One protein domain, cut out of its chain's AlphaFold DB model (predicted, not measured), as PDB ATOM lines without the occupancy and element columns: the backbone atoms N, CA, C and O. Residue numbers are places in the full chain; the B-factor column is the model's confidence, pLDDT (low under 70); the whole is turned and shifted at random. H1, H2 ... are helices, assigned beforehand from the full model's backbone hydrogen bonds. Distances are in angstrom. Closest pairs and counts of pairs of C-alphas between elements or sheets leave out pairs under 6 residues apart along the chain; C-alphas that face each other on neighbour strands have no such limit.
ATOM      1  N   GLN A   2     496.851 435.903 399.780       83.94
ATOM      2  CA  GLN A   2     496.653 437.255 400.344       83.94
ATOM      3  C   GLN A   2     495.293 437.869 399.958       83.94
ATOM      4  O   GLN A   2     494.524 438.212 400.847       83.94
ATOM      5  N   MET A   3     494.956 437.885 398.660       84.19
ATOM      6  CA  MET A   3     493.644 438.348 398.178       84.19
ATOM      7  C   MET A   3     492.478 437.618 398.859       84.19
ATOM      8  O   MET A   3     491.577 438.259 399.373       84.19
ATOM      9  N   TYR A   4     492.544 436.286 398.974       87.56
ATOM     10  CA  TYR A   4     491.540 435.498 399.702       87.56
ATOM     11  C   TYR A   4     491.376 435.964 401.162       87.56
ATOM     12  O   TYR A   4     490.267 436.032 401.677       87.56
ATOM     13  N   TYR A   5     492.465 436.302 401.858       89.06
ATOM     14  CA  TYR A   5     492.366 436.802 403.234       89.06
ATOM     15  C   TYR A   5     491.710 438.181 403.303       89.06
ATOM     16  O   TYR A   5     491.007 438.460 404.272       89.06
ATOM     17  N   GLU A   6     491.947 439.032 402.310       89.50
ATOM     18  CA  GLU A   6     491.340 440.361 402.203       89.50
ATOM     19  C   GLU A   6     489.850 440.263 401.861       89.50
ATOM     20  O   GLU A   6     489.031 440.862 402.549       89.50
ATOM     21  N   GLU A   7     489.483 439.443 400.876       89.62
ATOM     22  CA  GLU A   7     488.097 439.240 400.432       89.62
ATOM     23  C   GLU A   7     487.201 438.589 401.498       89.62
ATOM     24  O   GLU A   7     485.987 438.785 401.490       89.62
ATOM     25  N   HIS A   8     487.788 437.826 402.424       88.94
ATOM     26  CA  HIS A   8     487.066 437.111 403.479       88.94
ATOM     27  C   HIS A   8     487.251 437.704 404.889       88.94
ATOM     28  O   HIS A   8     486.897 437.045 405.869       88.94
ATOM     29  N   ASP A   9     487.814 438.911 405.026       91.19
ATOM     30  CA  ASP A   9     488.075 439.572 406.320       91.19
ATOM     31  C   ASP A   9     488.937 438.731 407.300       91.19
ATOM     32  O   ASP A   9     488.804 438.791 408.528       91.19
ATOM     33  N   LEU A  10     489.869 437.937 406.765       91.38
ATOM     34  CA  LEU A  10     490.734 437.020 407.521       91.38
ATOM     35  C   LEU A  10     492.130 437.581 407.808       91.38
ATOM     36  O   LEU A  10     492.900 436.933 408.517       91.38
ATOM     37  N   VAL A  11     492.479 438.773 407.312       90.75
ATOM     38  CA  VAL A  11     493.814 439.380 407.510       90.75
ATOM     39  C   VAL A  11     494.198 439.434 408.991       90.75
ATOM     40  O   VAL A  11     495.284 439.005 409.378       90.75
ATOM     41  N   SER A  12     493.279 439.889 409.848       88.50
ATOM     42  CA  SER A  12     493.512 439.957 411.297       88.50
ATOM     43  C   SER A  12     493.767 438.582 411.921       88.50
ATOM     44  O   SER A  12     494.631 438.460 412.784       88.50
ATOM     45  N   PHE A  13     493.059 437.551 411.454       88.69
ATOM     46  CA  PHE A  13     493.233 436.170 411.894       88.69
ATOM     47  C   PHE A  13     494.586 435.604 411.449       88.69
ATOM     48  O   PHE A  13     495.288 435.007 412.262       88.69
ATOM     49  N   GLY A  14     494.992 435.856 410.201       86.69
ATOM     50  CA  GLY A  14     496.324 435.499 409.704       86.69
ATOM     51  C   GLY A  14     497.446 436.133 410.525       86.69
ATOM     52  O   GLY A  14     498.394 435.451 410.907       86.69
ATOM     53  N   ASN A  15     497.284 437.406 410.896       88.62
ATOM     54  CA  ASN A  15     498.274 438.153 411.672       88.62
ATOM     55  C   ASN A  15     498.465 437.645 413.112       88.62
ATOM     56  O   ASN A  15     499.456 437.997 413.755       88.62
ATOM     57  N   LEU A  16     497.557 436.806 413.631       84.00
ATOM     58  CA  LEU A  16     497.724 436.173 414.945       84.00
ATOM     59  C   LEU A  16     498.896 435.181 414.971       84.00
ATOM     60  O   LEU A  16     499.439 434.911 416.043       84.00
ATOM     61  N   PHE A  17     499.282 434.629 413.817       83.50
ATOM     62  CA  PHE A  17     500.395 433.696 413.701       83.50
ATOM     63  C   PHE A  17     501.642 434.417 413.188       83.50
ATOM     64  O   PHE A  17     501.644 434.967 412.093       83.50
ATOM     65  N   ASP A  18     502.705 434.421 413.997       84.19
ATOM     66  CA  ASP A  18     504.007 435.014 413.651       84.19
ATOM     67  C   ASP A  18     503.922 436.465 413.128       84.19
ATOM     68  O   ASP A  18     504.638 436.867 412.215       84.19
ATOM     69  N   GLY A  19     502.971 437.248 413.654       83.00
ATOM     70  CA  GLY A  19     502.744 438.637 413.242       83.00
ATOM     71  C   GLY A  19     502.299 438.810 411.786       83.00
ATOM     72  O   GLY A  19     502.430 439.907 411.252       83.00
ATOM     73  N   GLY A  20     501.809 437.746 411.139       82.88
ATOM     74  CA  GLY A  20     501.419 437.746 409.728       82.88
ATOM     75  C   GLY A  20     502.575 437.529 408.752       82.88
ATOM     76  O   GLY A  20     502.354 437.554 407.546       82.88
ATOM     77  N   VAL A  21     503.799 437.290 409.246       85.00
ATOM     78  CA  VAL A  21     504.973 437.038 408.391       85.00
ATOM     79  C   VAL A  21     504.832 435.710 407.645       85.00
ATOM     80  O   VAL A  21     505.167 435.614 406.466       85.00
ATOM     81  N   HIS A  22     504.305 434.688 408.317       86.81
ATOM     82  CA  HIS A  22     504.080 433.367 407.741       86.81
ATOM     83  C   HIS A  22     502.633 432.930 407.941       86.81
ATOM     84  O   HIS A  22     501.970 433.304 408.904       86.81
ATOM     85  N   GLN A  23     502.151 432.068 407.047       88.00
ATOM     86  CA  GLN A  23     500.866 431.400 407.217       88.00
ATOM     87  C   GLN A  23     500.990 430.220 408.184       88.00
ATOM     88  O   GLN A  23     502.051 429.600 408.297       88.00
ATOM     89  N   MET A  24     499.893 429.871 408.865       89.25
ATOM     90  CA  MET A  24     499.890 428.736 409.793       89.25
ATOM     91  C   MET A  24     500.293 427.447 409.066       89.25
ATOM     92  O   MET A  24     499.723 427.084 408.034       89.25
ATOM     93  N   SER A  25     501.241 426.705 409.641       89.88
ATOM     94  CA  SER A  25     501.786 425.485 409.028       89.88
ATOM     95  C   SER A  25     500.726 424.405 408.769       89.88
ATOM     96  O   SER A  25     500.835 423.648 407.806       89.88
ATOM     97  N   SER A  26     499.674 424.344 409.588       91.06
ATOM     98  CA  SER A  26     498.519 423.463 409.385       91.06
ATOM     99  C   SER A  26     497.727 423.814 408.124       91.06
ATOM    100  O   SER A  26     497.409 422.909 407.356       91.06
ATOM    101  N   ILE A  27     497.457 425.102 407.889       92.62
ATOM    102  CA  ILE A  27     496.762 425.591 406.689       92.62
ATOM    103  C   ILE A  27     497.612 425.294 405.451       92.62
ATOM    104  O   ILE A  27     497.115 424.708 404.491       92.62
ATOM    105  N   MET A  28     498.909 425.610 405.501       92.62
ATOM    106  CA  MET A  28     499.831 425.350 404.390       92.62
ATOM    107  C   MET A  28     499.943 423.860 404.056       92.62
ATOM    108  O   MET A  28     500.039 423.495 402.886       92.62
ATOM    109  N   ARG A  29     499.884 422.983 405.064       92.69
ATOM    110  CA  ARG A  29     499.882 421.532 404.855       92.69
ATOM    111  C   ARG A  29     498.621 421.050 404.139       92.69
ATOM    112  O   ARG A  29     498.737 420.228 403.234       92.69
ATOM    113  N   GLU A  30     497.439 421.522 404.532       94.00
ATOM    114  CA  GLU A  30     496.191 421.140 403.854       94.00
ATOM    115  C   GLU A  30     496.131 421.703 402.431       94.00
ATOM    116  O   GLU A  30     495.794 420.968 401.506       94.00
ATOM    117  N   LEU A  31     496.578 422.945 402.220       94.56
ATOM    118  CA  LEU A  31     496.744 423.493 400.874       94.56
ATOM    119  C   LEU A  31     497.686 422.624 400.026       94.56
ATOM    120  O   LEU A  31     497.353 422.278 398.897       94.56
ATOM    121  N   GLY A  32     498.838 422.222 400.574       92.00
ATOM    122  CA  GLY A  32     499.785 421.343 399.886       92.00
ATOM    123  C   GLY A  32     499.166 420.003 399.477       92.00
ATOM    124  O   GLY A  32     499.354 419.561 398.347       92.00
ATOM    125  N   LYS A  33     498.369 419.378 400.353       92.19
ATOM    126  CA  LYS A  33     497.617 418.159 400.008       92.19
ATOM    127  C   LYS A  33     496.627 418.406 398.873       92.19
ATOM    128  O   LYS A  33     496.576 417.607 397.942       92.19
ATOM    129  N   ASN A  34     495.879 419.508 398.930       93.31
ATOM    130  CA  ASN A  34     494.919 419.865 397.887       93.31
ATOM    131  C   ASN A  34     495.619 420.073 396.538       93.31
ATOM    132  O   ASN A  34     495.124 419.582 395.526       93.31
ATOM    133  N   ILE A  35     496.791 420.718 396.524       92.75
ATOM    134  CA  ILE A  35     497.622 420.870 395.322       92.75
ATOM    135  C   ILE A  35     498.034 419.502 394.775       92.75
ATOM    136  O   ILE A  35     497.823 419.242 393.596       92.75
ATOM    137  N   VAL A  36     498.572 418.612 395.615       87.00
ATOM    138  CA  VAL A  36     499.032 417.279 395.180       87.00
ATOM    139  C   VAL A  36     497.890 416.455 394.586       87.00
ATOM    140  O   VAL A  36     498.051 415.860 393.526       87.00
ATOM    141  N   VAL A  37     496.720 416.452 395.230       89.88
ATOM    142  CA  VAL A  37     495.532 415.732 394.736       89.88
ATOM    143  C   VAL A  37     495.052 416.283 393.390       89.88
ATOM    144  O   VAL A  37     494.497 415.539 392.586       89.88
ATOM    145  N   ASN A  38     495.282 417.569 393.128       87.12
ATOM    146  CA  ASN A  38     494.841 418.249 391.915       87.12
ATOM    147  C   ASN A  38     495.980 418.508 390.919       87.12
ATOM    148  O   ASN A  38     495.786 419.302 390.004       87.12
ATOM    149  N   ILE A  39     497.148 417.869 391.066       85.94
ATOM    150  CA  ILE A  39     498.346 418.220 390.284       85.94
ATOM    151  C   ILE A  39     498.124 418.093 388.767       85.94
ATOM    152  O   ILE A  39     498.590 418.931 388.002       85.94
ATOM    153  N   GLU A  40     497.322 417.115 388.343       85.12
ATOM    154  CA  GLU A  40     496.981 416.880 386.933       85.12
ATOM    155  C   GLU A  40     495.992 417.913 386.361       85.12
ATOM    156  O   GLU A  40     495.852 418.043 385.147       85.12
ATOM    157  N   ASN A  41     495.314 418.678 387.222       83.88
ATOM    158  CA  ASN A  41     494.368 419.719 386.811       83.88
ATOM    159  C   ASN A  41     495.067 421.049 386.485       83.88
ATOM    160  O   ASN A  41     494.433 421.965 385.956       83.88
ATOM    161  N   PHE A  42     496.363 421.182 386.788       81.50
ATOM    162  CA  PHE A  42     497.132 422.375 386.451       81.50
ATOM    163  C   PHE A  42     497.418 422.402 384.945       81.50
ATOM    164  O   PHE A  42     498.252 421.663 384.422       81.50
ATOM    165  N   ALA A  43     496.723 423.285 384.227       71.44
ATOM    166  CA  ALA A  43     496.959 423.486 382.805       71.44
ATOM    167  C   ALA A  43     498.344 424.106 382.556       71.44
ATOM    168  O   ALA A  43     498.753 425.049 383.236       71.44
ATOM    169  N   ASP A 229     491.582 428.995 393.737       85.75
ATOM    170  CA  ASP A 229     491.145 429.370 395.088       85.75
ATOM    171  C   ASP A 229     490.356 428.245 395.770       85.75
ATOM    172  O   ASP A 229     490.373 428.118 396.990       85.75
ATOM    173  N   ASN A 230     489.766 427.340 394.986       85.94
ATOM    174  CA  ASN A 230     489.151 426.105 395.472       85.94
ATOM    175  C   ASN A 230     490.131 425.157 396.193       85.94
ATOM    176  O   ASN A 230     489.686 424.267 396.915       85.94
ATOM    177  N   LEU A 231     491.446 425.311 395.997       91.44
ATOM    178  CA  LEU A 231     492.462 424.547 396.726       91.44
ATOM    179  C   LEU A 231     492.736 425.131 398.115       91.44
ATOM    180  O   LEU A 231     493.305 424.435 398.962       91.44
ATOM    181  N   ILE A 232     492.359 426.390 398.359       92.12
ATOM    182  CA  ILE A 232     492.536 427.044 399.653       92.12
ATOM    183  C   ILE A 232     491.610 426.349 400.663       92.12
ATOM    184  O   ILE A 232     490.411 426.216 400.415       92.12
ATOM    185  N   PRO A 233     492.137 425.871 401.807       91.69
ATOM    186  CA  PRO A 233     491.302 425.299 402.857       91.69
ATOM    187  C   PRO A 233     490.229 426.293 403.344       91.69
ATOM    188  O   PRO A 233     490.412 427.503 403.210       91.69
ATOM    189  N   PRO A 234     489.136 425.834 403.977       92.00
ATOM    190  CA  PRO A 234     488.078 426.710 404.485       92.00
ATOM    191  C   PRO A 234     488.527 427.465 405.753       92.00
ATOM    192  O   PRO A 234     488.117 427.161 406.871       92.00
ATOM    193  N   ILE A 235     489.401 428.459 405.586       93.12
ATOM    194  CA  ILE A 235     490.059 429.181 406.689       93.12
ATOM    195  C   ILE A 235     489.052 429.976 407.532       93.12
ATOM    196  O   ILE A 235     489.225 430.079 408.746       93.12
ATOM    197  N   SER A 236     487.971 430.473 406.927       91.38
ATOM    198  CA  SER A 236     486.864 431.127 407.639       91.38
ATOM    199  C   SER A 236     486.231 430.203 408.680       91.38
ATOM    200  O   SER A 236     486.084 430.586 409.837       91.38
ATOM    201  N   VAL A 237     485.977 428.947 408.309       91.75
ATOM    202  CA  VAL A 237     485.451 427.921 409.222       91.75
ATOM    203  C   VAL A 237     486.451 427.630 410.344       91.75
ATOM    204  O   VAL A 237     486.070 427.505 411.505       91.75
ATOM    205  N   TYR A 238     487.750 427.561 410.032       93.25
ATOM    206  CA  TYR A 238     488.777 427.366 411.061       93.25
ATOM    207  C   TYR A 238     488.803 428.515 412.069       93.25
ATOM    208  O   TYR A 238     488.883 428.262 413.272       93.25
ATOM    209  N   LYS A 239     488.696 429.760 411.592       92.19
ATOM    210  CA  LYS A 239     488.598 430.945 412.444       92.19
ATOM    211  C   LYS A 239     487.378 430.862 413.362       92.19
ATOM    212  O   LYS A 239     487.537 431.039 414.564       92.19
ATOM    213  N   GLU A 240     486.198 430.544 412.831       92.06
ATOM    214  CA  GLU A 240     484.966 430.421 413.627       92.06
ATOM    215  C   GLU A 240     485.095 429.380 414.748       92.06
ATOM    216  O   GLU A 240     484.776 429.669 415.903       92.06
ATOM    217  N   ILE A 241     485.639 428.199 414.439       90.88
ATOM    218  CA  ILE A 241     485.866 427.132 415.426       90.88
ATOM    219  C   ILE A 241     486.851 427.586 416.514       90.88
ATOM    220  O   ILE A 241     486.639 427.330 417.703       90.88
ATOM    221  N   ILE A 242     487.942 428.253 416.124       88.75
ATOM    222  CA  ILE A 242     488.952 428.760 417.064       88.75
ATOM    223  C   ILE A 242     488.362 429.857 417.953       88.75
ATOM    224  O   ILE A 242     488.595 429.838 419.164       88.75
ATOM    225  N   ASP A 243     487.585 430.776 417.387       86.06
ATOM    226  CA  ASP A 243     486.914 431.842 418.127       86.06
ATOM    227  C   ASP A 243     485.921 431.251 419.141       86.06
ATOM    228  O   ASP A 243     485.953 431.618 420.321       86.06
ATOM    229  N   GLU A 244     485.107 430.265 418.744       89.00
ATOM    230  CA  GLU A 244     484.186 429.558 419.645       89.00
ATOM    231  C   GLU A 244     484.933 428.868 420.800       89.00
ATOM    232  O   GLU A 244     484.552 428.976 421.975       89.00
ATOM    233  N   TYR A 245     486.032 428.181 420.489       87.50
ATOM    234  CA  TYR A 245     486.860 427.512 421.486       87.50
ATOM    235  C   TYR A 245     487.511 428.509 422.457       87.50
ATOM    236  O   TYR A 245     487.472 428.312 423.676       87.50
ATOM    237  N   CYS A 246     488.058 429.615 421.948       79.75
ATOM    238  CA  CYS A 246     488.644 430.685 422.751       79.75
ATOM    239  C   CYS A 246     487.606 431.345 423.668       79.75
ATOM    240  O   CYS A 246     487.895 431.594 424.844       79.75
ATOM    241  N   LEU A 247     486.382 431.569 423.180       81.56
ATOM    242  CA  LEU A 247     485.271 432.067 423.991       81.56
ATOM    243  C   LEU A 247     484.962 431.105 425.142       81.56
ATOM    244  O   LEU A 247     484.944 431.533 426.300       81.56
TER     245      LEU A 247
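Overview. This is residues 2 to 43 and 229 to 247 of the 376 residues of an uncharacterized protein of Campylobacter jejuni subsp. jejuni (UniProt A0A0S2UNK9). Two longer helices, H3 and H4, begin near each other and point away in opposite directions, making an elongated, staggered line, while two short helices, H1 and H2, sit to one side of it with H2 near H4. The contacts between helices are few. The printed part has 61 residues with four named helices, in the order H1, H2, H3, H4, and no named strand; its class is all helix. It is only just loose, close to compact, with a radius of gyration of the C-alphas of 12.7 A and spans of 41 by 21 by 20 A.

Along the chain. Find C-alpha 2 at (496.653, 437.255, 400.344); from there H1 runs through residues 2 to 7. After a tight link you come to H2, residues 11 to 14. A short link of 10 residues brings you to C-alpha 25 at (501.786, 425.485, 409.028), where H3 begins; it covers residues 25 to 37, 18.4 A from first to last C-alpha. Beyond the cut, H4 covers residues 235 to 247, 18.2 A long, and ends at C-alpha 247 at (485.271, 432.067, 423.991).

Arrangement. H1 and H2 only just touch, only at the corner by their link, with 3 pairs of C-alphas within 8 A; the closest are those of Tyr 5 and Val 11, 5.2 A apart. H2 and H4 are close but not clearly touching: their closest C-alphas, of Phe 13 and Lys 239, are 7.0 A apart. H3 and H4 are also close but not clearly touching, at a shallow tilt of 30 degrees, opposite ways; their closest C-alphas, of Ile 27 and Ile 235, are 7.6 A apart. H1 is apart from H3 and H4, and H2 is apart from H3. In H1, H3 and H4 you will find every O i to N i+4 pair within hydrogen-bond range; H2 is too short for such a pair.

Size, cuts and confidence. Look at Ala 43 and Leu 247 for the two C-alphas farthest apart, 43.7 A. Residues 44 to 228 are not printed, and C-alphas 43 and 229 are 14.8 A apart across the cut. Of the links that are printed whole, H1 to H2 is tight and H2 to H3 is short. The mean pLDDT of the printed part is 88.4, and no printed residue is under 70.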